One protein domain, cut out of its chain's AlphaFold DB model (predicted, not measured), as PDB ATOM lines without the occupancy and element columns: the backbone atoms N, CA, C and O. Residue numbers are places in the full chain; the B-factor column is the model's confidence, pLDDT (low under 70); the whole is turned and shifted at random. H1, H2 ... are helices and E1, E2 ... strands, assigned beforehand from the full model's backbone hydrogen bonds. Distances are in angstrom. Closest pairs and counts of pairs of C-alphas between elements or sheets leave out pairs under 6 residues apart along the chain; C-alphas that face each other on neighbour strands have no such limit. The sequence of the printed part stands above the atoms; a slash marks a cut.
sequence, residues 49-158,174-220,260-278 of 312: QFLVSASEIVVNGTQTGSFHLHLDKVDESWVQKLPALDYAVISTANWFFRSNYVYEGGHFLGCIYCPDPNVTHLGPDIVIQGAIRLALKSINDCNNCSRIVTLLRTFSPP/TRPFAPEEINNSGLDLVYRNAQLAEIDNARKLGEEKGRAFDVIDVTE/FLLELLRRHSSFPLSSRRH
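This is residues 49 to 158, 174 to 220 and 260 to 278 of the 312 residues of the protein "protein ALTERED XYLOGLUCAN 4-like" of Coffea arabica (UniProt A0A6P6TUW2). One long helix, H3, bridges two small sheets: it packs on one face of the strongly twisted sheet E1 E2 E4 E5 and, with residues 132 to 140, on one face of the sheet E3 E6 E7. H4 runs side by side with H3 over that same face of E3 E6 E7, H5 covers the other face, and residues 174 to 181 stick out. The printed part has 176 residues with six named helices and seven named strands, in the order E1 E2 H1 E3 H2 E4 E5 H3 E6 H4 E7 H5 H6; the class is mixed. The first sheet, E1 E2 E4 E5 in order, is mixed, and the second, E3 E6 E7, is all parallel. The whole is compact, with a radius of gyration of the C-alphas of 17.9 A, and only just flat, spanning 56 by 47 by 26 A.

E1, residues 52 to 59, and E2, residues 62 to 74, form a hairpin, with N 55 and O 68 3.0 A apart; E2 bends by 100 degrees at residue 71. H1, residues 76 to 79, and H2, residues 94 to 97, only graze this sheet. E4, residues 100 to 104, is parallel to E2, N 69 to O 101 2.8 A, and forms a hairpin with E5, residues 107 to 112, N 102 to O 110 2.8 A. H3, residues 124 to 140, makes two layers with this sheet, a helix on one face, at a height of 9.2 A; the C-alphas of Leu 71 and Ala 131 are the closest to E2, 5.6 A. E6, residues 148 to 153, is parallel to E3, residues 87 to 90, N 151 to O 88 2.8 A, and to E7, residues 211 to 216, N 150 to O 212 2.8 A. H4, residues 187 to 209, touches H3 at a shallow tilt of 21 degrees, the same way, closest at the C-alphas of Gln 129 and Ala 194, 5.3 A. With H5, residues 260 to 270, on the opposite face, H3 and H4 make three layers, helices on both faces. H6, residues 273 to 278, and H5 meet only through their link. In H3 and H5 every O i to N i+4 pair is within hydrogen-bond range, in H4 16 of 19, in H6 0 of 2, with 2 of 3 O i to N i+3 pairs; H1 and H2 are too short for an i+4 pair.

E1 begins at C-alpha 52, (166.546, 190.774, 241.154), and H6 ends at C-alpha 278, (133.222, 183.717, 254.458). From first to last C-alpha E2 is 25.3 A long, H3 24.2 A and H4 33.3 A.

Residues 159 to 173 and 221 to 259 are not printed, with C-alpha gaps of 15.4 A and 14.1 A. The link E5 to H3 is long. Residues 184 to 185 and 270 to 278 are under pLDDT 70.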
ATOM      1  N   GLN A  49     166.089 187.413 234.215       91.69
ATOM      2  CA  GLN A  49     166.746 186.132 234.490       91.69
ATOM      3  C   GLN A  49     166.559 185.724 235.952       91.69
ATOM      4  O   GLN A  49     166.195 184.579 236.213       91.69
ATOM      5  N   PHE A  50     166.737 186.666 236.883       95.69
ATOM      6  CA  PHE A  50     166.769 186.409 238.325       95.69
ATOM      7  C   PHE A  50     165.657 187.112 239.120       95.69
ATOM      8  O   PHE A  50     165.549 186.869 240.318       95.69
ATOM      9  N   LEU A  51     164.835 187.972 238.494       96.75
ATOM     10  CA  LEU A  51     163.867 188.899 239.127       96.75
ATOM     11  C   LEU A  51     164.500 190.002 239.995       96.75
ATOM     12  O   LEU A  51     163.891 191.050 240.214       96.75
ATOM     13  N   VAL A  52     165.722 189.791 240.458       97.50
ATOM     14  CA  VAL A  52     166.546 190.774 241.154       97.50
ATOM     15  C   VAL A  52     167.638 191.316 240.238       97.50
ATOM     16  O   VAL A  52     167.916 190.749 239.179       97.50
ATOM     17  N   SER A  53     168.248 192.425 240.646       96.88
ATOM     18  CA  SER A  53     169.335 193.063 239.917       96.88
ATOM     19  C   SER A  53     170.506 192.092 239.778       96.88
ATOM     20  O   SER A  53     171.009 191.540 240.762       96.88
ATOM     21  N   ALA A  54     170.919 191.888 238.532       96.12
ATOM     22  CA  ALA A  54     172.035 191.036 238.175       96.12
ATOM     23  C   ALA A  54     172.853 191.682 237.058       96.12
ATOM     24  O   ALA A  54     172.295 192.270 236.130       96.12
ATOM     25  N   SER A  55     174.173 191.545 237.136       95.25
ATOM     26  CA  SER A  55     175.098 191.986 236.095       95.25
ATOM     27  C   SER A  55     176.055 190.861 235.728       95.25
ATOM     28  O   SER A  55     176.600 190.175 236.592       95.25
ATOM     29  N   GLU A  56     176.233 190.639 234.428       95.50
ATOM     30  CA  GLU A  56     177.156 189.617 233.947       95.50
ATOM     31  C   GLU A  56     178.607 190.065 234.143       95.50
ATOM     32  O   GLU A  56     178.975 191.205 233.849       95.50
ATOM     33  N   ILE A  57     179.441 189.151 234.625       95.56
ATOM     34  CA  ILE A  57     180.874 189.357 234.783       95.56
ATOM     35  C   ILE A  57     181.516 189.281 233.400       95.56
ATOM     36  O   ILE A  57     181.411 188.268 232.699       95.56
ATOM     37  N   VAL A  58     182.215 190.351 233.030       95.50
ATOM     38  CA  VAL A  58     182.927 190.481 231.757       95.50
ATOM     39  C   VAL A  58     184.425 190.552 232.027       95.50
ATOM     40  O   VAL A  58     184.891 191.419 232.766       95.50
ATOM     41  N   VAL A  59     185.191 189.662 231.399       93.44
ATOM     42  CA  VAL A  59     186.657 189.621 231.498       93.44
ATOM     43  C   VAL A  59     187.237 189.857 230.113       93.44
ATOM     44  O   VAL A  59     186.921 189.133 229.172       93.44
ATOM     45  N   ASN A  60     188.075 190.888 229.970       93.62
ATOM     46  CA  ASN A  60     188.688 191.271 228.691       93.62
ATOM     47  C   ASN A  60     187.664 191.424 227.545       93.62
ATOM     48  O   ASN A  60     187.900 190.983 226.423       93.62
ATOM     49  N   GLY A  61     186.495 191.998 227.840       91.00
ATOM     50  CA  GLY A  61     185.408 192.179 226.870       91.00
ATOM     51  C   GLY A  61     184.601 190.914 226.551       91.00
ATOM     52  O   GLY A  61     183.678 190.984 225.747       91.00
ATOM     53  N   THR A  62     184.908 189.776 227.181       90.56
ATOM     54  CA  THR A  62     184.188 188.510 226.984       90.56
ATOM     55  C   THR A  62     183.250 188.232 228.156       90.56
ATOM     56  O   THR A  62     183.665 188.266 229.316       90.56
ATOM     57  N   GLN A  63     181.985 187.950 227.846       91.62
ATOM     58  CA  GLN A  63     180.987 187.484 228.809       91.62
ATOM     59  C   GLN A  63     181.392 186.122 229.378       91.62
ATOM     60  O   GLN A  63     181.706 185.194 228.632       91.62
ATOM     61  N   THR A  64     181.405 186.002 230.703       91.50
ATOM     62  CA  THR A  64     181.846 184.769 231.377       91.50
ATOM     63  C   THR A  64     180.709 183.785 231.650       91.50
ATOM     64  O   THR A  64     180.973 182.644 232.026       91.50
ATOM     65  N   GLY A  65     179.446 184.210 231.530       90.38
ATOM     66  CA  GLY A  65     178.302 183.445 232.022       90.38
ATOM     67  C   GLY A  65     178.231 183.347 233.549       90.38
ATOM     68  O   GLY A  65     177.456 182.536 234.053       90.38
ATOM     69  N   SER A  66     179.028 184.130 234.281       95.56
ATOM     70  CA  SER A  66     178.936 184.302 235.737       95.56
ATOM     71  C   SER A  66     178.332 185.666 236.056       95.56
ATOM     72  O   SER A  66     178.516 186.603 235.283       95.56
ATOM     73  N   PHE A  67     177.629 185.804 237.178       97.44
ATOM     74  CA  PHE A  67     176.873 187.027 237.482       97.44
ATOM     75  C   PHE A  67     177.155 187.552 238.887       97.44
ATOM     76  O   PHE A  67     177.326 186.770 239.821       97.44
ATOM     77  N   HIS A  68     177.143 188.873 239.051       97.62
ATOM     78  CA  HIS A  68     176.907 189.504 240.346       97.62
ATOM     79  C   HIS A  68     175.397 189.605 240.568       97.62
ATOM     80  O   HIS A  68     174.689 190.133 239.715       97.62
ATOM     81  N   LEU A  69     174.908 189.097 241.697       97.75
ATOM     82  CA  LEU A  69     173.491 189.024 242.044       97.75
ATOM     83  C   LEU A  69     173.224 189.804 243.333       97.75
ATOM     84  O   LEU A  69     173.869 189.545 244.348       97.75
ATOM     85  N   HIS A  70     172.259 190.721 243.317       97.88
ATOM     86  CA  HIS A  70     171.920 191.563 244.468       97.88
ATOM     87  C   HIS A  70     170.560 191.176 245.053       97.88
ATOM     88  O   HIS A  70     169.527 191.464 244.455       97.88
ATOM     89  N   LEU A  71     170.537 190.545 246.230       97.75
ATOM     90  CA  LEU A  71     169.297 190.063 246.865       97.75
ATOM     91  C   LEU A  71     168.499 191.159 247.593       97.75
ATOM     92  O   LEU A  71     167.407 190.894 248.086       97.75
ATOM     93  N   ASP A  72     169.016 192.387 247.622       97.38
ATOM     94  CA  ASP A  72     168.382 193.592 248.169       97.38
ATOM     95  C   ASP A  72     167.840 194.549 247.095       97.38
ATOM     96  O   ASP A  72     167.190 195.543 247.426       97.38
ATOM     97  N   LYS A  73     168.100 194.276 245.811       97.75
ATOM     98  CA  LYS A  73     167.728 195.156 244.695       97.75
ATOM     99  C   LYS A  73     166.917 194.398 243.664       97.75
ATOM    100  O   LYS A  73     167.383 193.416 243.103       97.75
ATOM    101  N   VAL A  74     165.713 194.871 243.375       96.56
ATOM    102  CA  VAL A  74     164.886 194.299 242.309       96.56
ATOM    103  C   VAL A  74     165.393 194.691 240.926       96.56
ATOM    104  O   VAL A  74     166.039 195.722 240.759       96.56
ATOM    105  N   ASP A  75     165.083 193.869 239.929       95.00
ATOM    106  CA  ASP A  75     165.293 194.225 238.530       95.00
ATOM    107  C   ASP A  75     164.239 195.261 238.095       95.00
ATOM    108  O   ASP A  75     163.035 194.989 238.057       95.00
ATOM    109  N   GLU A  76     164.698 196.475 237.793       92.12
ATOM    110  CA  GLU A  76     163.836 197.612 237.456       92.12
ATOM    111  C   GLU A  76     163.011 197.379 236.184       92.12
ATOM    112  O   GLU A  76     161.925 197.949 236.054       92.12
ATOM    113  N   SER A  77     163.475 196.506 235.277       88.88
ATOM    114  CA  SER A  77     162.828 196.253 233.983       88.88
ATOM    115  C   SER A  77     161.366 195.824 234.126       88.88
ATOM    116  O   SER A  77     160.512 196.301 233.368       88.88
ATOM    117  N   TRP A  78     161.054 194.993 235.129       91.94
ATOM    118  CA  TRP A  78     159.702 194.494 235.379       91.94
ATOM    119  C   TRP A  78     158.962 195.263 236.474       91.94
ATOM    120  O   TRP A  78     157.748 195.445 236.371       91.94
ATOM    121  N   VAL A  79     159.661 195.757 237.498       93.25
ATOM    122  CA  VAL A  79     159.030 196.449 238.641       93.25
ATOM    123  C   VAL A  79     158.281 197.693 238.185       93.25
ATOM    124  O   VAL A  79     157.151 197.932 238.608       93.25
ATOM    125  N   GLN A  80     158.869 198.456 237.264       92.12
ATOM    126  CA  GLN A  80     158.244 199.660 236.714       92.12
ATOM    127  C   GLN A  80     156.938 199.379 235.949       92.12
ATOM    128  O   GLN A  80     156.159 200.298 235.703       92.12
ATOM    129  N   LYS A  81     156.692 198.125 235.546       92.19
ATOM    130  CA  LYS A  81     155.497 197.717 234.794       92.19
ATOM    131  C   LYS A  81     154.350 197.281 235.696       92.19
ATOM    132  O   LYS A  81     153.218 197.252 235.225       92.19
ATOM    133  N   LEU A  82     154.614 196.993 236.974       93.12
ATOM    134  CA  LEU A  82     153.612 196.495 237.920       93.12
ATOM    135  C   LEU A  82     152.308 197.310 237.958       93.12
ATOM    136  O   LEU A  82     151.253 196.677 237.970       93.12
ATOM    137  N   PRO A  83     152.316 198.662 237.922       93.69
ATOM    138  CA  PRO A  83     151.073 199.434 237.995       93.69
ATOM    139  C   PRO A  83     150.102 199.191 236.831       93.69
ATOM    140  O   PRO A  83     148.930 199.532 236.944       93.69
ATOM    141  N   ALA A  84     150.581 198.621 235.722       91.38
ATOM    142  CA  ALA A  84     149.789 198.333 234.531       91.38
ATOM    143  C   ALA A  84     149.283 196.879 234.459       91.38
ATOM    144  O   ALA A  84     148.678 196.508 233.456       91.38
ATOM    145  N   LEU A  85     149.570 196.038 235.461       91.81
ATOM    146  CA  LEU A  85     149.249 194.611 235.419       91.81
ATOM    147  C   LEU A  85     147.979 194.291 236.212       91.81
ATOM    148  O   LEU A  85     147.853 194.688 237.365       91.81
ATOM    149  N   ASP A  86     147.097 193.478 235.633       91.25
ATOM    150  CA  ASP A  86     146.007 192.808 236.365       91.25
ATOM    151  C   ASP A  86     146.444 191.422 236.875       91.25
ATOM    152  O   ASP A  86     146.087 190.978 237.971       91.25
ATOM    153  N   TYR A  87     147.265 190.745 236.069       92.69
ATOM    154  CA  TYR A  87     147.835 189.432 236.344       92.69
ATOM    155  C   TYR A  87     149.342 189.460 236.095       92.69
ATOM    156  O   TYR A  87     149.809 190.063 235.129       92.69
ATOM    157  N   ALA A  88     150.100 188.760 236.933       94.06
ATOM    158  CA  ALA A  88     151.535 188.573 236.756       94.06
ATOM    159  C   ALA A  88     151.876 187.087 236.864       94.06
ATOM    160  O   ALA A  88     151.619 186.474 237.893       94.06
ATOM    161  N   VAL A  89     152.482 186.500 235.828       94.81
ATOM    162  CA  VAL A  89     153.024 185.134 235.902       94.81
ATOM    163  C   VAL A  89     154.539 185.217 235.988       94.81
ATOM    164  O   VAL A  89     155.215 185.522 235.004       94.81
ATOM    165  N   ILE A  90     155.083 184.953 237.172       95.25
ATOM    166  CA  ILE A  90     156.522 185.020 237.421       95.25
ATOM    167  C   ILE A  90     157.130 183.621 237.436       95.25
ATOM    168  O   ILE A  90     156.523 182.645 237.876       95.25
ATOM    169  N   SER A  91     158.352 183.514 236.925       93.50
ATOM    170  CA  SER A  91     159.157 182.301 237.046       93.50
ATOM    171  C   SER A  91     160.637 182.584 236.839       93.50
ATOM    172  O   SER A  91     161.031 183.344 235.942       93.50
ATOM    173  N   THR A  92     161.447 181.938 237.674       93.31
ATOM    174  CA  THR A  92     162.906 181.906 237.594       93.31
ATOM    175  C   THR A  92     163.449 180.694 238.360       93.31
ATOM    176  O   THR A  92     162.834 180.275 239.338       93.31
ATOM    177  N   ALA A  93     164.556 180.117 237.878       93.81
ATOM    178  CA  ALA A  93     165.343 179.078 238.559       93.81
ATOM    179  C   ALA A  93     166.594 178.691 237.747       93.81
ATOM    180  O   ALA A  93     167.691 178.660 238.289       93.81
ATOM    181  N   ASN A  94     166.459 178.462 236.432       91.88
ATOM    182  CA  ASN A  94     167.537 177.909 235.589       91.88
ATOM    183  C   ASN A  94     168.855 178.708 235.633       91.88
ATOM    184  O   ASN A  94     169.933 178.123 235.633       91.88
ATOM    185  N   TRP A  95     168.794 180.042 235.709       93.12
ATOM    186  CA  TRP A  95     169.993 180.892 235.755       93.12
ATOM    187  C   TRP A  95     170.750 180.822 237.093       93.12
ATOM    188  O   TRP A  95     171.947 181.098 237.134       93.12
ATOM    189  N   PHE A  96     170.103 180.370 238.173       95.00
ATOM    190  CA  PHE A  96     170.755 180.171 239.471       95.00
ATOM    191  C   PHE A  96     171.718 178.972 239.477       95.00
ATOM    192  O   PHE A  96     172.521 178.870 240.394       95.00
ATOM    193  N   PHE A  97     171.678 178.099 238.461       92.00
ATOM    194  CA  PHE A  97     172.646 177.005 238.269       92.00
ATOM    195  C   PHE A  97     173.963 177.458 237.616       92.00
ATOM    196  O   PHE A  97     174.836 176.639 237.337       92.00
ATOM    197  N   ARG A  98     174.111 178.759 237.340       92.44
ATOM    198  CA  ARG A  98     175.387 179.364 236.940       92.44
ATOM    199  C   ARG A  98     176.198 179.778 238.169       92.44
ATOM    200  O   ARG A  98     175.672 179.831 239.279       92.44
ATOM    201  N   SER A  99     177.463 180.124 237.954       95.62
ATOM    202  CA  SER A  99     178.280 180.778 238.973       95.62
ATOM    203  C   SER A  99     177.700 182.158 239.283       95.62
ATOM    204  O   SER A  99     177.727 183.049 238.432       95.62
ATOM    205  N   ASN A 100     177.165 182.345 240.488       97.50
ATOM    206  CA  ASN A 100     176.615 183.631 240.914       97.50
ATOM    207  C   ASN A 100     177.322 184.107 242.187       97.50
ATOM    208  O   ASN A 100     177.396 183.374 243.170       97.50
ATOM    209  N   TYR A 101     177.822 185.338 242.165       97.94
ATOM    210  CA  TYR A 101     178.437 186.040 243.290       97.94
ATOM    211  C   TYR A 101     177.376 186.926 243.933       97.94
ATOM    212  O   TYR A 101     176.830 187.813 243.282       97.94
ATOM    213  N   VAL A 102     177.052 186.663 245.191       98.44
ATOM    214  CA  VAL A 102     175.840 187.158 245.844       98.44
ATOM    215  C   VAL A 102     176.167 188.303 246.793       98.44
ATOM    216  O   VAL A 102     177.091 188.220 247.606       98.44
ATOM    217  N   TYR A 103     175.371 189.363 246.703       98.38
ATOM    218  CA  TYR A 103     175.495 190.582 247.485       98.38
ATOM    219  C   TYR A 103     174.160 190.948 248.134       98.38
ATOM    220  O   TYR A 103     173.093 190.687 247.577       98.38
ATOM    221  N   GLU A 104     174.231 191.615 249.280       97.25
ATOM    222  CA  GLU A 104     173.081 192.216 249.958       97.25
ATOM    223  C   GLU A 104     173.527 193.488 250.693       97.25
ATOM    224  O   GLU A 104     174.548 193.501 251.384       97.25
ATOM    225  N   GLY A 105     172.817 194.602 250.507       95.00
ATOM    226  CA  GLY A 105     173.137 195.878 251.151       95.00
ATOM    227  C   GLY A 105     174.533 196.399 250.802       95.00
ATOM    228  O   GLY A 105     175.181 197.024 251.638       95.00
ATOM    229  N   GLY A 106     175.039 196.075 249.609       93.44
ATOM    230  CA  GLY A 106     176.409 196.385 249.180       93.44
ATOM    231  C   GLY A 106     177.505 195.478 249.757       93.44
ATOM    232  O   GLY A 106     178.666 195.647 249.392       93.44
ATOM    233  N   HIS A 107     177.167 194.501 250.602       96.88
ATOM    234  CA  HIS A 107     178.119 193.553 251.178       96.88
ATOM    235  C   HIS A 107     178.164 192.267 250.358       96.88
ATOM    236  O   HIS A 107     177.130 191.756 249.936       96.88
ATOM    237  N   PHE A 108     179.367 191.736 250.148       97.81
ATOM    238  CA  PHE A 108     179.558 190.435 249.516       97.81
ATOM    239  C   PHE A 108     179.277 189.316 250.522       97.81
ATOM    240  O   PHE A 108     179.914 189.263 251.575       97.81
ATOM    241  N   LEU A 109     178.333 188.431 250.201       97.62
ATOM    242  CA  LEU A 109     177.926 187.331 251.080       97.62
ATOM    243  C   LEU A 109     178.667 186.028 250.766       97.62
ATOM    244  O   LEU A 109     178.954 185.239 251.665       97.62
ATOM    245  N   GLY A 110     178.960 185.792 249.490       97.94
ATOM    246  CA  GLY A 110     179.534 184.541 249.016       97.94
ATOM    247  C   GLY A 110     179.163 184.264 247.566       97.94
ATOM    248  O   GLY A 110     178.711 185.152 246.846       97.94
ATOM    249  N   CYS A 111     179.333 183.024 247.129       97.75
ATOM    250  CA  CYS A 111     178.954 182.591 245.795       97.75
ATOM    251  C   CYS A 111     178.170 181.279 245.824       97.75
ATOM    252  O   CYS A 111     178.178 180.550 246.811       97.75
ATOM    253  N   ILE A 112     177.534 180.959 244.707       96.38
ATOM    254  CA  ILE A 112     176.984 179.638 244.418       96.38
ATOM    255  C   ILE A 112     177.579 179.133 243.103       96.38
ATOM    256  O   ILE A 112     177.715 179.905 242.154       96.38
ATOM    257  N   TYR A 113     177.959 177.853 243.071       94.31
ATOM    258  CA  TYR A 113     178.553 177.155 241.920       94.31
ATOM    259  C   TYR A 113     179.817 177.808 241.326       94.31
ATOM    260  O   TYR A 113     180.240 177.431 240.235       94.31
ATOM    261  N   CYS A 114     180.441 178.762 242.028       94.69
ATOM    262  CA  CYS A 114     181.681 179.385 241.576       94.69
ATOM    263  C   CYS A 114     182.896 178.480 241.857       94.69
ATOM    264  O   CYS A 114     182.847 177.649 242.761       94.69
ATOM    265  N   PRO A 115     184.005 178.619 241.109       93.19
ATOM    266  CA  PRO A 115     185.194 177.790 241.309       93.19
ATOM    267  C   PRO A 115     186.102 178.274 242.454       93.19
ATOM    268  O   PRO A 115     187.113 177.631 242.727       93.19
ATOM    269  N   ASP A 116     185.783 179.398 243.107       93.88
ATOM    270  CA  ASP A 116     186.687 180.049 244.056       93.88
ATOM    271  C   ASP A 116     186.666 179.366 245.437       93.88
ATOM    272  O   ASP A 116     185.658 179.431 246.147       93.88
ATOM    273  N   PRO A 117     187.778 178.752 245.886       92.81
ATOM    274  CA  PRO A 117     187.811 178.035 247.163       92.81
ATOM    275  C   PRO A 117     187.905 178.969 248.379       92.81
ATOM    276  O   PRO A 117     187.598 178.561 249.494       92.81
ATOM    277  N   ASN A 118     188.332 180.219 248.174       94.88
ATOM    278  CA  ASN A 118     188.534 181.209 249.238       94.88
ATOM    279  C   ASN A 118     187.286 182.069 249.509       94.88
ATOM    280  O   ASN A 118     187.355 183.050 250.246       94.88
ATOM    281  N   VAL A 119     186.162 181.733 248.877       95.94
ATOM    282  CA  VAL A 119     184.886 182.440 248.981       95.94
ATOM    283  C   VAL A 119     183.898 181.563 249.745       95.94
ATOM    284  O   VAL A 119     183.918 180.344 249.618       95.94
ATOM    285  N   THR A 120     183.013 182.171 250.536       97.56
ATOM    286  CA  THR A 120     181.906 181.449 251.177       97.56
ATOM    287  C   THR A 120     180.972 180.859 250.120       97.56
ATOM    288  O   THR A 120     180.426 181.598 249.305       97.56
ATOM    289  N   HIS A 121     180.742 179.545 250.156       97.69
ATOM    290  CA  HIS A 121     179.778 178.874 249.277       97.69
ATOM    291  C   HIS A 121     178.398 178.858 249.932       97.69
ATOM    292  O   HIS A 121     178.212 178.270 250.998       97.69
ATOM    293  N   LEU A 122     177.439 179.531 249.307       97.25
ATOM    294  CA  LEU A 122     176.062 179.645 249.771       97.25
ATOM    295  C   LEU A 122     175.216 178.467 249.275       97.25
ATOM    296  O   LEU A 122     175.443 177.926 248.192       97.25
ATOM    297  N   GLY A 123     174.201 178.108 250.061       95.62
ATOM    298  CA  GLY A 123     173.206 177.112 249.668       95.62
ATOM    299  C   GLY A 123     172.304 177.612 248.525       95.62
ATOM    300  O   GLY A 123     171.917 178.786 248.530       95.62
ATOM    301  N   PRO A 124     171.946 176.757 247.544       93.50
ATOM    302  CA  PRO A 124     171.043 177.119 246.447       93.50
ATOM    303  C   PRO A 124     169.690 177.652 246.902       93.50
ATOM    304  O   PRO A 124     169.172 178.601 246.309       93.50
ATOM    305  N   ASP A 125     169.144 177.058 247.961       94.44
ATOM    306  CA  ASP A 125     167.919 177.481 248.626       94.44
ATOM    307  C   ASP A 125     167.995 178.942 249.059       94.44
ATOM    308  O   ASP A 125     167.124 179.717 248.683       94.44
ATOM    309  N   ILE A 126     169.060 179.349 249.754       95.25
ATOM    310  CA  ILE A 126     169.213 180.713 250.280       95.25
ATOM    311  C   ILE A 126     169.140 181.746 249.150       95.25
ATOM    312  O   ILE A 126     168.442 182.758 249.265       95.25
ATOM    313  N   VAL A 127     169.845 181.485 248.045       96.94
ATOM    314  CA  VAL A 127     169.978 182.445 246.941       96.94
ATOM    315  C   VAL A 127     168.662 182.597 246.175       96.94
ATOM    316  O   VAL A 127     168.213 183.726 245.958       96.94
ATOM    317  N   ILE A 128     168.002 181.492 245.800       96.88
ATOM    318  CA  ILE A 128     166.701 181.588 245.119       96.88
ATOM    319  C   ILE A 128     165.613 182.116 246.055       96.88
ATOM    320  O   ILE A 128     164.781 182.921 245.635       96.88
ATOM    321  N   GLN A 129     165.639 181.718 247.328       97.25
ATOM    322  CA  GLN A 129     164.684 182.180 248.323       97.25
ATOM    323  C   GLN A 129     164.774 183.698 248.497       97.25
ATOM    324  O   GLN A 129     163.744 184.365 248.468       97.25
ATOM    325  N   GLY A 130     165.981 184.265 248.599       97.81
ATOM    326  CA  GLY A 130     166.175 185.717 248.674       97.81
ATOM    327  C   GLY A 130     165.612 186.455 247.456       97.81
ATOM    328  O   GLY A 130     164.889 187.439 247.608       97.81
ATOM    329  N   ALA A 131     165.859 185.933 246.251       98.12
ATOM    330  CA  ALA A 131     165.375 186.550 245.021       98.12
ATOM    331  C   ALA A 131     163.842 186.513 244.890       98.12
ATOM    332  O   ALA A 131     163.214 187.534 244.597       98.12
ATOM    333  N   ILE A 132     163.218 185.355 245.149       98.19
ATOM    334  CA  ILE A 132     161.753 185.208 245.115       98.19
ATOM    335  C   ILE A 132     161.103 186.049 246.215       98.19
ATOM    336  O   ILE A 132     160.117 186.738 245.948       98.19
ATOM    337  N   ARG A 133     161.674 186.049 247.428       98.19
ATOM    338  CA  ARG A 133     161.203 186.870 248.549       98.19
ATOM    339  C   ARG A 133     161.154 188.337 248.171       98.19
ATOM    340  O   ARG A 133     160.119 188.971 248.359       98.19
ATOM    341  N   LEU A 134     162.253 188.874 247.639       98.44
ATOM    342  CA  LEU A 134     162.313 190.282 247.270       98.44
ATOM    343  C   LEU A 134     161.307 190.603 246.158       98.44
ATOM    344  O   LEU A 134     160.556 191.566 246.290       98.44
ATOM    345  N   ALA A 135     161.226 189.774 245.115       97.88
ATOM    346  CA  ALA A 135     160.289 189.990 244.013       97.88
ATOM    347  C   ALA A 135     158.822 190.008 244.483       97.88
ATOM    348  O   ALA A 135     158.072 190.939 244.175       97.88
ATOM    349  N   LEU A 136     158.411 189.014 245.276       97.50
ATOM    350  CA  LEU A 136     157.051 188.932 245.812       97.50
ATOM    351  C   LEU A 136     156.757 190.054 246.811       97.50
ATOM    352  O   LEU A 136     155.658 190.616 246.800       97.50
ATOM    353  N   LYS A 137     157.739 190.425 247.641       96.88
ATOM    354  CA  LYS A 137     157.638 191.577 248.540       96.88
ATOM    355  C   LYS A 137     157.412 192.869 247.755       96.88
ATOM    356  O   LYS A 137     156.520 193.627 248.114       96.88
ATOM    357  N   SER A 138     158.139 193.101 246.665       96.75
ATOM    358  CA  SER A 138     157.961 194.294 245.827       96.75
ATOM    359  C   SER A 138     156.584 194.369 245.169       96.75
ATOM    360  O   SER A 138     156.024 195.456 245.066       96.75
ATOM    361  N   ILE A 139     155.997 193.231 244.788       96.12
ATOM    362  CA  ILE A 139     154.601 193.188 244.327       96.12
ATOM    363  C   ILE A 139     153.649 193.536 245.476       96.12
ATOM    364  O   ILE A 139     152.729 194.336 245.302       96.12
ATOM    365  N   ASN A 140     153.884 192.971 246.662       94.88
ATOM    366  CA  ASN A 140     153.094 193.258 247.856       94.88
ATOM    367  C   ASN A 140     153.133 194.732 248.262       94.88
ATOM    368  O   ASN A 140     152.104 195.296 248.629       94.88
ATOM    369  N   ASP A 141     154.303 195.353 248.172       94.62
ATOM    370  CA  ASP A 141     154.555 196.731 248.592       94.62
ATOM    371  C   ASP A 141     154.290 197.758 247.475       94.62
ATOM    372  O   ASP A 141     154.508 198.956 247.667       94.62
ATOM    373  N   CYS A 142     153.784 197.327 246.313       94.12
ATOM    374  CA  CYS A 142     153.402 198.236 245.239       94.12
ATOM    375  C   CYS A 142     152.144 199.039 245.615       94.12
ATOM    376  O   CYS A 142     151.015 198.579 245.441       94.12
ATOM    377  N   ASN A 143     152.327 200.261 246.116       90.69
ATOM    378  CA  ASN A 143     151.223 201.106 246.591       90.69
ATOM    379  C   ASN A 143     150.382 201.725 245.462       90.69
ATOM    380  O   ASN A 143     149.211 202.029 245.669       90.69
ATOM    381  N   ASN A 144     150.958 201.921 244.274       91.19
ATOM    382  CA  ASN A 144     150.266 202.474 243.104       91.19
ATOM    383  C   ASN A 144     149.678 201.396 242.176       91.19
ATOM    384  O   ASN A 144     149.123 201.732 241.135       91.19
ATOM    385  N   CYS A 145     149.793 200.117 242.536       90.44
ATOM    386  CA  CYS A 145     149.199 199.025 241.780       90.44
ATOM    387  C   CYS A 145     147.729 198.813 242.168       90.44
ATOM    388  O   CYS A 145     147.411 198.719 243.358       90.44
ATOM    389  N   SER A 146     146.860 198.623 241.171       85.75
ATOM    390  CA  SER A 146     145.499 198.078 241.339       85.75
ATOM    391  C   SER A 146     145.548 196.633 241.862       85.75
ATOM    392  O   SER A 146     146.619 196.133 242.171       85.75
ATOM    393  N   ARG A 147     144.422 195.921 241.998       88.06
ATOM    394  CA  ARG A 147     144.423 194.512 242.441       88.06
ATOM    395  C   ARG A 147     145.220 193.635 241.460       88.06
ATOM    396  O   ARG A 147     144.784 193.467 240.329       88.06
ATOM    397  N   ILE A 148     146.313 193.018 241.922       91.44
ATOM    398  CA  ILE A 148     147.139 192.099 241.114       91.44
ATOM    399  C   ILE A 148     146.940 190.662 241.593       91.44
ATOM    400  O   ILE A 148     147.044 190.381 242.794       91.44
ATOM    401  N   VAL A 149     146.713 189.746 240.651       94.31
ATOM    402  CA  VAL A 149     146.821 188.298 240.875       94.31
ATOM    403  C   VAL A 149     148.175 187.818 240.351       94.31
ATOM    404  O   VAL A 149     148.442 187.846 239.152       94.31
ATOM    405  N   THR A 150     149.038 187.369 241.253       95.88
ATOM    406  CA  THR A 150     150.376 186.871 240.924       95.88
ATOM    407  C   THR A 150     150.403 185.350 240.968       95.88
ATOM    408  O   THR A 150     150.030 184.743 241.968       95.88
ATOM    409  N   LEU A 151     150.885 184.730 239.898       96.81
ATOM    410  CA  LEU A 151     151.078 183.294 239.779       96.81
ATOM    411  C   LEU A 151     152.580 183.002 239.712       96.81
ATOM    412  O   LEU A 151     153.260 183.467 238.798       96.81
ATOM    413  N   LEU A 152     153.110 182.235 240.665       97.38
ATOM    414  CA  LEU A 152     154.479 181.717 240.581       97.38
ATOM    415  C   LEU A 152     154.439 180.352 239.904       97.38
ATOM    416  O   LEU A 152     153.826 179.418 240.419       97.38
ATOM    417  N   ARG A 153     155.113 180.220 238.764       96.69
ATOM    418  CA  ARG A 153     155.341 178.919 238.131       96.69
ATOM    419  C   ARG A 153     156.638 178.339 238.691       96.69
ATOM    420  O   ARG A 153     157.693 178.970 238.558       96.69
ATOM    421  N   THR A 154     156.551 177.179 239.343       96.56
ATOM    422  CA  THR A 154     157.690 176.562 240.044       96.56
ATOM    423  C   THR A 154     158.767 176.067 239.077       96.56
ATOM    424  O   THR A 154     158.616 176.066 237.853       96.56
ATOM    425  N   PHE A 155     159.932 175.714 239.603       94.56
ATOM    426  CA  PHE A 155     161.065 175.263 238.810       94.56
ATOM    427  C   PHE A 155     160.675 174.124 237.850       94.56
ATOM    428  O   PHE A 155     159.991 173.188 238.238       94.56
ATOM    429  N   SER A 156     161.101 174.218 236.588       93.56
ATOM    430  CA  SER A 156     161.016 173.127 235.613       93.56
ATOM    431  C   SER A 156     162.428 172.566 235.443       93.56
ATOM    432  O   SER A 156     163.232 173.246 234.796       93.56
ATOM    433  N   PRO A 157     162.744 171.394 236.019       91.56
ATOM    434  CA  PRO A 157     164.099 170.860 236.006       91.56
ATOM    435  C   PRO A 157     164.593 170.499 234.605       91.56
ATOM    436  O   PRO A 157     163.817 169.951 233.817       91.56
ATOM    437  N   PRO A 158     165.873 170.763 234.287       90.69
ATOM    438  CA  PRO A 158     166.478 170.275 233.060       90.69
ATOM    439  C   PRO A 158     166.723 168.763 233.125       90.69
ATOM    440  O   PRO A 158     167.049 168.231 234.182       90.69
ATOM    441  N   THR A 174     162.708 159.163 224.381       94.25
ATOM    442  CA  THR A 174     161.569 159.285 223.456       94.25
ATOM    443  C   THR A 174     160.258 158.808 224.075       94.25
ATOM    444  O   THR A 174     159.269 158.620 223.372       94.25
ATOM    445  N   ARG A 175     160.261 158.531 225.384       95.19
ATOM    446  CA  ARG A 175     159.077 158.142 226.147       95.19
ATOM    447  C   ARG A 175     159.064 158.826 227.517       95.19
ATOM    448  O   ARG A 175     160.145 159.094 228.050       95.19
ATOM    449  N   PRO A 176     157.875 159.036 228.102       95.12
ATOM    450  CA  PRO A 176     157.747 159.429 229.496       95.12
ATOM    451  C   PRO A 176     158.411 158.424 230.441       95.12
ATOM    452  O   PRO A 176     158.561 157.235 230.113       95.12
ATOM    453  N   PHE A 177     158.746 158.896 231.636       92.81
ATOM    454  CA  PHE A 177     159.115 158.020 232.737       92.81
ATOM    455  C   PHE A 177     157.898 157.313 233.326       92.81
ATOM    456  O   PHE A 177     156.821 157.897 233.468       92.81
ATOM    457  N   ALA A 178     158.093 156.053 233.704       90.62
ATOM    458  CA  ALA A 178     157.226 155.371 234.648       90.62
ATOM    459  C   ALA A 178     157.422 155.967 236.056       90.62
ATOM    460  O   ALA A 178     158.503 156.490 236.342       90.62
ATOM    461  N   PRO A 179     156.420 155.891 236.951       86.06
ATOM    462  CA  PRO A 179     156.506 156.466 238.294       86.06
ATOM    463  C   PRO A 179     157.764 156.072 239.081       86.06
ATOM    464  O   PRO A 179     158.313 156.883 239.819       86.06
ATOM    465  N   GLU A 180     158.246 154.847 238.895       89.25
ATOM    466  CA  GLU A 180     159.403 154.285 239.594       89.25
ATOM    467  C   GLU A 180     160.747 154.788 239.041       89.25
ATOM    468  O   GLU A 180     161.771 154.679 239.713       89.25
ATOM    469  N   GLU A 181     160.758 155.331 237.819       88.19
ATOM    470  CA  GLU A 181     161.943 155.922 237.181       88.19
ATOM    471  C   GLU A 181     162.158 157.383 237.609       88.19
ATOM    472  O   GLU A 181     163.223 157.955 237.362       88.19
ATOM    473  N   ILE A 182     161.157 157.999 238.248       83.62
ATOM    474  CA  ILE A 182     161.206 159.404 238.640       83.62
ATOM    475  C   ILE A 182     162.018 159.548 239.922       83.62
ATOM    476  O   ILE A 182     161.653 159.055 240.990       83.62
ATOM    477  N   ASN A 183     163.094 160.323 239.838       78.38
ATOM    478  CA  ASN A 183     163.824 160.755 241.015       78.38
ATOM    479  C   ASN A 183     163.277 162.097 241.527       78.38
ATOM    480  O   ASN A 183     163.760 163.155 241.137       78.38
ATOM    481  N   ASN A 184     162.299 162.052 242.434       68.56
ATOM    482  CA  ASN A 184     161.787 163.239 243.131       68.56
ATOM    483  C   ASN A 184     162.654 163.590 244.350       68.56
ATOM    484  O   ASN A 184     162.169 163.664 245.476       68.56
ATOM    485  N   SER A 185     163.961 163.762 244.166       69.38
ATOM    486  CA  SER A 185     164.854 164.164 245.254       69.38
ATOM    487  C   SER A 185     165.986 165.060 244.765       69.38
ATOM    488  O   SER A 185     166.211 165.220 243.569       69.38
ATOM    489  N   GLY A 186     166.701 165.680 245.703       85.44
ATOM    490  CA  GLY A 186     167.835 166.544 245.391       85.44
ATOM    491  C   GLY A 186     167.440 167.994 245.113       85.44
ATOM    492  O   GLY A 186     166.521 168.532 245.733       85.44
ATOM    493  N   LEU A 187     168.191 168.648 244.222       89.12
ATOM    494  CA  LEU A 187     168.126 170.098 244.021       89.12
ATOM    495  C   LEU A 187     166.761 170.576 243.509       89.12
ATOM    496  O   LEU A 187     166.331 171.663 243.881       89.12
ATOM    497  N   ASP A 188     166.037 169.761 242.747       91.12
ATOM    498  CA  ASP A 188     164.730 170.140 242.200       91.12
ATOM    499  C   ASP A 188     163.727 170.476 243.312       91.12
ATOM    500  O   ASP A 188     163.092 171.535 243.296       91.12
ATOM    501  N   LEU A 189     163.654 169.619 244.338       93.25
ATOM    502  CA  LEU A 189     162.809 169.855 245.507       93.25
ATOM    503  C   LEU A 189     163.328 170.993 246.385       93.25
ATOM    504  O   LEU A 189     162.520 171.705 246.975       93.25
ATOM    505  N   VAL A 190     164.646 171.206 246.459       94.62
ATOM    506  CA  VAL A 190     165.228 172.345 247.193       94.62
ATOM    507  C   VAL A 190     164.730 173.668 246.600       94.62
ATOM    508  O   VAL A 190     164.209 174.516 247.326       94.62
ATOM    509  N   TYR A 191     164.803 173.814 245.276       95.25
ATOM    510  CA  TYR A 191     164.319 175.002 244.568       95.25
ATOM    511  C   TYR A 191     162.801 175.165 244.689       95.25
ATOM    512  O   TYR A 191     162.320 176.257 245.003       95.25
ATOM    513  N   ARG A 192     162.041 174.081 244.489       96.19
ATOM    514  CA  ARG A 192     160.578 174.096 244.624       96.19
ATOM    515  C   ARG A 192     160.147 174.506 246.026       96.19
ATOM    516  O   ARG A 192     159.305 175.385 246.169       96.19
ATOM    517  N   ASN A 193     160.720 173.901 247.062       96.88
ATOM    518  CA  ASN A 193     160.327 174.173 248.443       96.88
ATOM    519  C   ASN A 193     160.651 175.617 248.841       96.88
ATOM    520  O   ASN A 193     159.834 176.252 249.503       96.88
ATOM    521  N   ALA A 194     161.778 176.169 248.377       97.25
ATOM    522  CA  ALA A 194     162.090 177.586 248.555       97.25
ATOM    523  C   ALA A 194     161.050 178.498 247.872       97.25
ATOM    524  O   ALA A 194     160.566 179.453 248.480       97.25
ATOM    525  N   GLN A 195     160.647 178.180 246.637       97.94
ATOM    526  CA  GLN A 195     159.600 178.912 245.911       97.94
ATOM    527  C   GLN A 195     158.234 178.835 246.611       97.94
ATOM    528  O   GLN A 195     157.552 179.855 246.738       97.94
ATOM    529  N   LEU A 196     157.844 177.649 247.088       98.12
ATOM    530  CA  LEU A 196     156.586 177.428 247.807       98.12
ATOM    531  C   LEU A 196     156.559 178.161 249.156       98.12
ATOM    532  O   LEU A 196     155.568 178.809 249.487       98.12
ATOM    533  N   ALA A 197     157.663 178.131 249.904       98.12
ATOM    534  CA  ALA A 197     157.761 178.839 251.177       98.12
ATOM    535  C   ALA A 197     157.568 180.356 251.002       98.12
ATOM    536  O   ALA A 197     156.816 180.982 251.752       98.12
ATOM    537  N   GLU A 198     158.207 180.954 249.994       98.00
ATOM    538  CA  GLU A 198     158.106 182.399 249.774       98.00
ATOM    539  C   GLU A 198     156.752 182.820 249.209       98.00
ATOM    540  O   GLU A 198     156.237 183.869 249.604       98.00
ATOM    541  N   ILE A 199     156.120 182.004 248.356       97.50
ATOM    542  CA  ILE A 199     154.768 182.333 247.906       97.50
ATOM    543  C   ILE A 199     153.746 182.227 249.036       97.50
ATOM    544  O   ILE A 199     152.873 183.086 249.129       97.50
ATOM    545  N   ASP A 200     153.875 181.252 249.936       97.06
ATOM    546  CA  ASP A 200     153.010 181.141 251.113       97.06
ATOM    547  C   ASP A 200     153.179 182.334 252.058       97.06
ATOM    548  O   ASP A 200     152.191 182.861 252.579       97.06
ATOM    549  N   ASN A 201     154.412 182.808 252.242       96.25
ATOM    550  CA  ASN A 201     154.688 184.026 253.003       96.25
ATOM    551  C   ASN A 201     154.075 185.261 252.332       96.25
ATOM    552  O   ASN A 201     153.404 186.054 252.996       96.25
ATOM    553  N   ALA A 202     154.240 185.410 251.016       96.50
ATOM    554  CA  ALA A 202     153.660 186.520 250.267       96.50
ATOM    555  C   ALA A 202     152.127 186.526 250.328       96.50
ATOM    556  O   ALA A 202     151.530 187.593 250.477       96.50
ATOM    557  N   ARG A 203     151.503 185.342 250.284       95.38
ATOM    558  CA  ARG A 203     150.053 185.144 250.395       95.38
ATOM    559  C   ARG A 203     149.519 185.673 251.729       95.38
ATOM    560  O   ARG A 203     148.558 186.435 251.729       95.38
ATOM    561  N   LYS A 204     150.192 185.345 252.840       93.12
ATOM    562  CA  LYS A 204     149.839 185.825 254.191       93.12
ATOM    563  C   LYS A 204     149.946 187.347 254.324       93.12
ATOM    564  O   LYS A 204     149.111 187.958 254.975       93.12
ATOM    565  N   LEU A 205     150.967 187.953 253.718       92.19
ATOM    566  CA  LEU A 205     151.222 189.398 253.816       92.19
ATOM    567  C   LEU A 205     150.406 190.236 252.816       92.19
ATOM    568  O   LEU A 205     150.287 191.450 252.980       92.19
ATOM    569  N   GLY A 206     149.903 189.608 251.753       87.94
ATOM    570  CA  GLY A 206     149.280 190.289 250.622       87.94
ATOM    571  C   GLY A 206     147.769 190.462 250.710       87.94
ATOM    572  O   GLY A 206     147.232 191.377 250.083       87.94
ATOM    573  N   GLU A 207     147.076 189.625 251.486       80.69
ATOM    574  CA  GLU A 207     145.607 189.595 251.519       80.69
ATOM    575  C   GLU A 207     145.008 190.949 251.932       80.69
ATOM    576  O   GLU A 207     144.136 191.482 251.244       80.69
ATOM    577  N   GLU A 208     145.556 191.570 252.980       79.69
ATOM    578  CA  GLU A 208     145.129 192.892 253.462       79.69
ATOM    579  C   GLU A 208     145.425 194.023 252.462       79.69
ATOM    580  O   GLU A 208     144.756 195.056 252.472       79.69
ATOM    581  N   LYS A 209     146.390 193.817 251.558       83.50
ATOM    582  CA  LYS A 209     146.813 194.781 250.528       83.50
ATOM    583  C   LYS A 209     146.106 194.573 249.183       83.50
ATOM    584  O   LYS A 209     146.471 195.204 248.192       83.50
ATOM    585  N   GLY A 210     145.122 193.672 249.113       82.75
ATOM    586  CA  GLY A 210     144.438 193.335 247.860       82.75
ATOM    587  C   GLY A 210     145.341 192.609 246.856       82.75
ATOM    588  O   GLY A 210     145.144 192.725 245.646       82.75
ATOM    589  N   ARG A 211     146.343 191.870 247.338       91.06
ATOM    590  CA  ARG A 211     147.280 191.090 246.521       91.06
ATOM    591  C   ARG A 211     146.908 189.617 246.638       91.06
ATOM    592  O   ARG A 211     146.790 189.091 247.743       91.06
ATOM    593  N   ALA A 212     146.723 188.945 245.506       93.69
ATOM    594  CA  ALA A 212     146.549 187.495 245.483       93.69
ATOM    595  C   ALA A 212     147.802 186.821 244.948       93.69
ATOM    596  O   ALA A 212     148.369 187.265 243.953       93.69
ATOM    597  N   PHE A 213     148.175 185.712 245.580       95.75
ATOM    598  CA  PHE A 213     149.273 184.864 245.139       95.75
ATOM    599  C   PHE A 213     148.795 183.428 245.010       95.75
ATOM    600  O   PHE A 213     148.168 182.899 245.929       95.75
ATOM    601  N   ASP A 214     149.127 182.786 243.901       96.12
ATOM    602  CA  ASP A 214     148.832 181.380 243.647       96.12
ATOM    603  C   ASP A 214     149.986 180.710 242.900       96.12
ATOM    604  O   ASP A 214     150.901 181.381 242.420       96.12
ATOM    605  N   VAL A 215     149.977 179.386 242.831       97.25
ATOM    606  CA  VAL A 215     151.107 178.621 242.298       97.25
ATOM    607  C   VAL A 215     150.689 177.742 241.125       97.25
ATOM    608  O   VAL A 215     149.694 177.026 241.186       97.25
ATOM    609  N   ILE A 216     151.487 177.780 240.059       96.81
ATOM    610  CA  ILE A 216     151.459 176.787 238.983       96.81
ATOM    611  C   ILE A 216     152.589 175.810 239.300       96.81
ATOM    612  O   ILE A 216     153.742 176.032 238.914       96.81
ATOM    613  N   ASP A 217     152.280 174.783 240.092       96.00
ATOM    614  CA  ASP A 217     153.291 173.840 240.559       96.00
ATOM    615  C   ASP A 217     153.545 172.738 239.527       96.00
ATOM    616  O   ASP A 217     152.712 171.860 239.309       96.00
ATOM    617  N   VAL A 218     154.696 172.815 238.864       95.00
ATOM    618  CA  VAL A 218     155.072 171.935 237.752       95.00
ATOM    619  C   VAL A 218     156.287 171.067 238.068       95.00
ATOM    620  O   VAL A 218     156.571 170.144 237.308       95.00
ATOM    621  N   THR A 219     157.013 171.339 239.158       94.38
ATOM    622  CA  THR A 219     158.344 170.759 239.395       94.38
ATOM    623  C   THR A 219     158.341 169.241 239.476       94.38
ATOM    624  O   THR A 219     159.280 168.631 238.993       94.38
ATOM    625  N   GLU A 220     157.304 168.624 240.039       91.69
ATOM    626  CA  GLU A 220     157.220 167.157 240.122       91.69
ATOM    627  C   GLU A 220     156.645 166.528 238.842       91.69
ATOM    628  O   GLU A 220     156.933 165.377 238.528       91.69
ATOM    629  N   PHE A 260     146.714 174.586 233.569       93.56
ATOM    630  CA  PHE A 260     146.773 175.037 234.963       93.56
ATOM    631  C   PHE A 260     146.597 176.549 235.087       93.56
ATOM    632  O   PHE A 260     145.832 177.012 235.934       93.56
ATOM    633  N   LEU A 261     147.267 177.325 234.230       91.94
ATOM    634  CA  LEU A 261     147.118 178.776 234.184       91.94
ATOM    635  C   LEU A 261     145.652 179.165 233.958       91.94
ATOM    636  O   LEU A 261     145.107 179.952 234.728       91.94
ATOM    637  N   LEU A 262     144.997 178.593 232.947       90.31
ATOM    638  CA  LEU A 262     143.608 178.896 232.614       90.31
ATOM    639  C   LEU A 262     142.656 178.565 233.767       90.31
ATOM    640  O   LEU A 262     141.754 179.348 234.066       90.31
ATOM    641  N   GLU A 263     142.862 177.431 234.433       93.00
ATOM    642  CA  GLU A 263     142.069 177.042 235.597       93.00
ATOM    643  C   GLU A 263     142.244 178.023 236.765       93.00
ATOM    644  O   GLU A 263     141.258 178.469 237.357       93.00
ATOM    645  N   LEU A 264     143.477 178.436 237.071       93.44
ATOM    646  CA  LEU A 264     143.729 179.434 238.115       93.44
ATOM    647  C   LEU A 264     143.112 180.790 237.755       93.44
ATOM    648  O   LEU A 264     142.449 181.401 238.595       93.44
ATOM    649  N   LEU A 265     143.247 181.240 236.506       90.50
ATOM    650  CA  LEU A 265     142.616 182.476 236.036       90.50
ATOM    651  C   LEU A 265     141.089 182.420 236.196       90.50
ATOM    652  O   LEU A 265     140.496 183.377 236.691       90.50
ATOM    653  N   ARG A 266     140.451 181.287 235.864       90.44
ATOM    654  CA  ARG A 266     139.006 181.074 236.067       90.44
ATOM    655  C   ARG A 266     138.602 181.123 237.536       90.44
ATOM    656  O   ARG A 266     137.571 181.710 237.862       90.44
ATOM    657  N   ARG A 267     139.397 180.543 238.437       90.50
ATOM    658  CA  ARG A 267     139.134 180.600 239.888       90.50
ATOM    659  C   ARG A 267     139.203 182.028 240.416       90.50
ATOM    660  O   ARG A 267     138.329 182.437 241.177       90.50
ATOM    661  N   HIS A 268     140.208 182.793 239.989       87.44
ATOM    662  CA  HIS A 268     140.407 184.182 240.418       87.44
ATOM    663  C   HIS A 268     139.447 185.180 239.755       87.44
ATOM    664  O   HIS A 268     139.252 186.271 240.301       87.44
ATOM    665  N   SER A 269     138.830 184.821 238.623       81.81
ATOM    666  CA  SER A 269     137.763 185.607 237.987       81.81
ATOM    667  C   SER A 269     136.368 185.285 238.537       81.81
ATOM    668  O   SER A 269     135.578 186.202 238.750       81.81
ATOM    669  N   SER A 270     136.075 184.009 238.819       65.19
ATOM    670  CA  SER A 270     134.754 183.548 239.291       65.19
ATOM    671  C   SER A 270     134.504 183.843 240.774       65.19
ATOM    672  O   SER A 270     133.356 183.965 241.193       65.19
ATOM    673  N   PHE A 271     135.567 183.995 241.570       55.22
ATOM    674  CA  PHE A 271     135.493 184.371 242.981       55.22
ATOM    675  C   PHE A 271     136.327 185.632 243.228       55.22
ATOM    676  O   PHE A 271     137.510 185.535 243.572       55.22
ATOM    677  N   PRO A 272     135.740 186.835 243.087       54.97
ATOM    678  CA  PRO A 272     136.390 188.056 243.537       54.97
ATOM    679  C   PRO A 272     136.786 187.881 245.008       54.97
ATOM    680  O   PRO A 272     135.966 187.450 245.822       54.97
ATOM    681  N   LEU A 273     138.039 188.192 245.357       51.56
ATOM    682  CA  LEU A 273     138.626 187.947 246.689       51.56
ATOM    683  C   LEU A 273     137.811 188.532 247.861       51.56
ATOM    684  O   LEU A 273     137.998 188.112 248.998       51.56
ATOM    685  N   SER A 274     136.864 189.441 247.600       46.69
ATOM    686  CA  SER A 274     135.875 189.903 248.580       46.69
ATOM    687  C   SER A 274     135.042 188.771 249.204       46.69
ATOM    688  O   SER A 274     134.570 188.933 250.326       46.69
ATOM    689  N   SER A 275     134.908 187.626 248.527       41.44
ATOM    690  CA  SER A 275     134.129 186.459 248.969       41.44
ATOM    691  C   SER A 275     134.894 185.464 249.861       41.44
ATOM    692  O   SER A 275     134.268 184.645 250.536       41.44
ATOM    693  N   ARG A 276     136.233 185.548 249.963       47.16
ATOM    694  CA  ARG A 276     137.026 184.639 250.827       47.16
ATOM    695  C   ARG A 276     136.887 184.917 252.327       47.16
ATOM    696  O   ARG A 276     137.188 184.031 253.124       47.16
ATOM    697  N   ARG A 277     136.336 186.075 252.715       42.25
ATOM    698  CA  ARG A 277     136.005 186.389 254.117       42.25
ATOM    699  C   ARG A 277     134.948 185.462 254.733       42.25
ATOM    700  O   ARG A 277     134.838 185.444 255.950       42.25
ATOM    701  N   HIS A 278     134.203 184.688 253.940       37.81
ATOM    702  CA  HIS A 278     133.222 183.717 254.458       37.81
ATOM    703  C   HIS A 278     133.632 182.249 254.260       37.81
ATOM    704  O   HIS A 278     133.306 181.406 255.088       37.81
TER     705      HIS A 278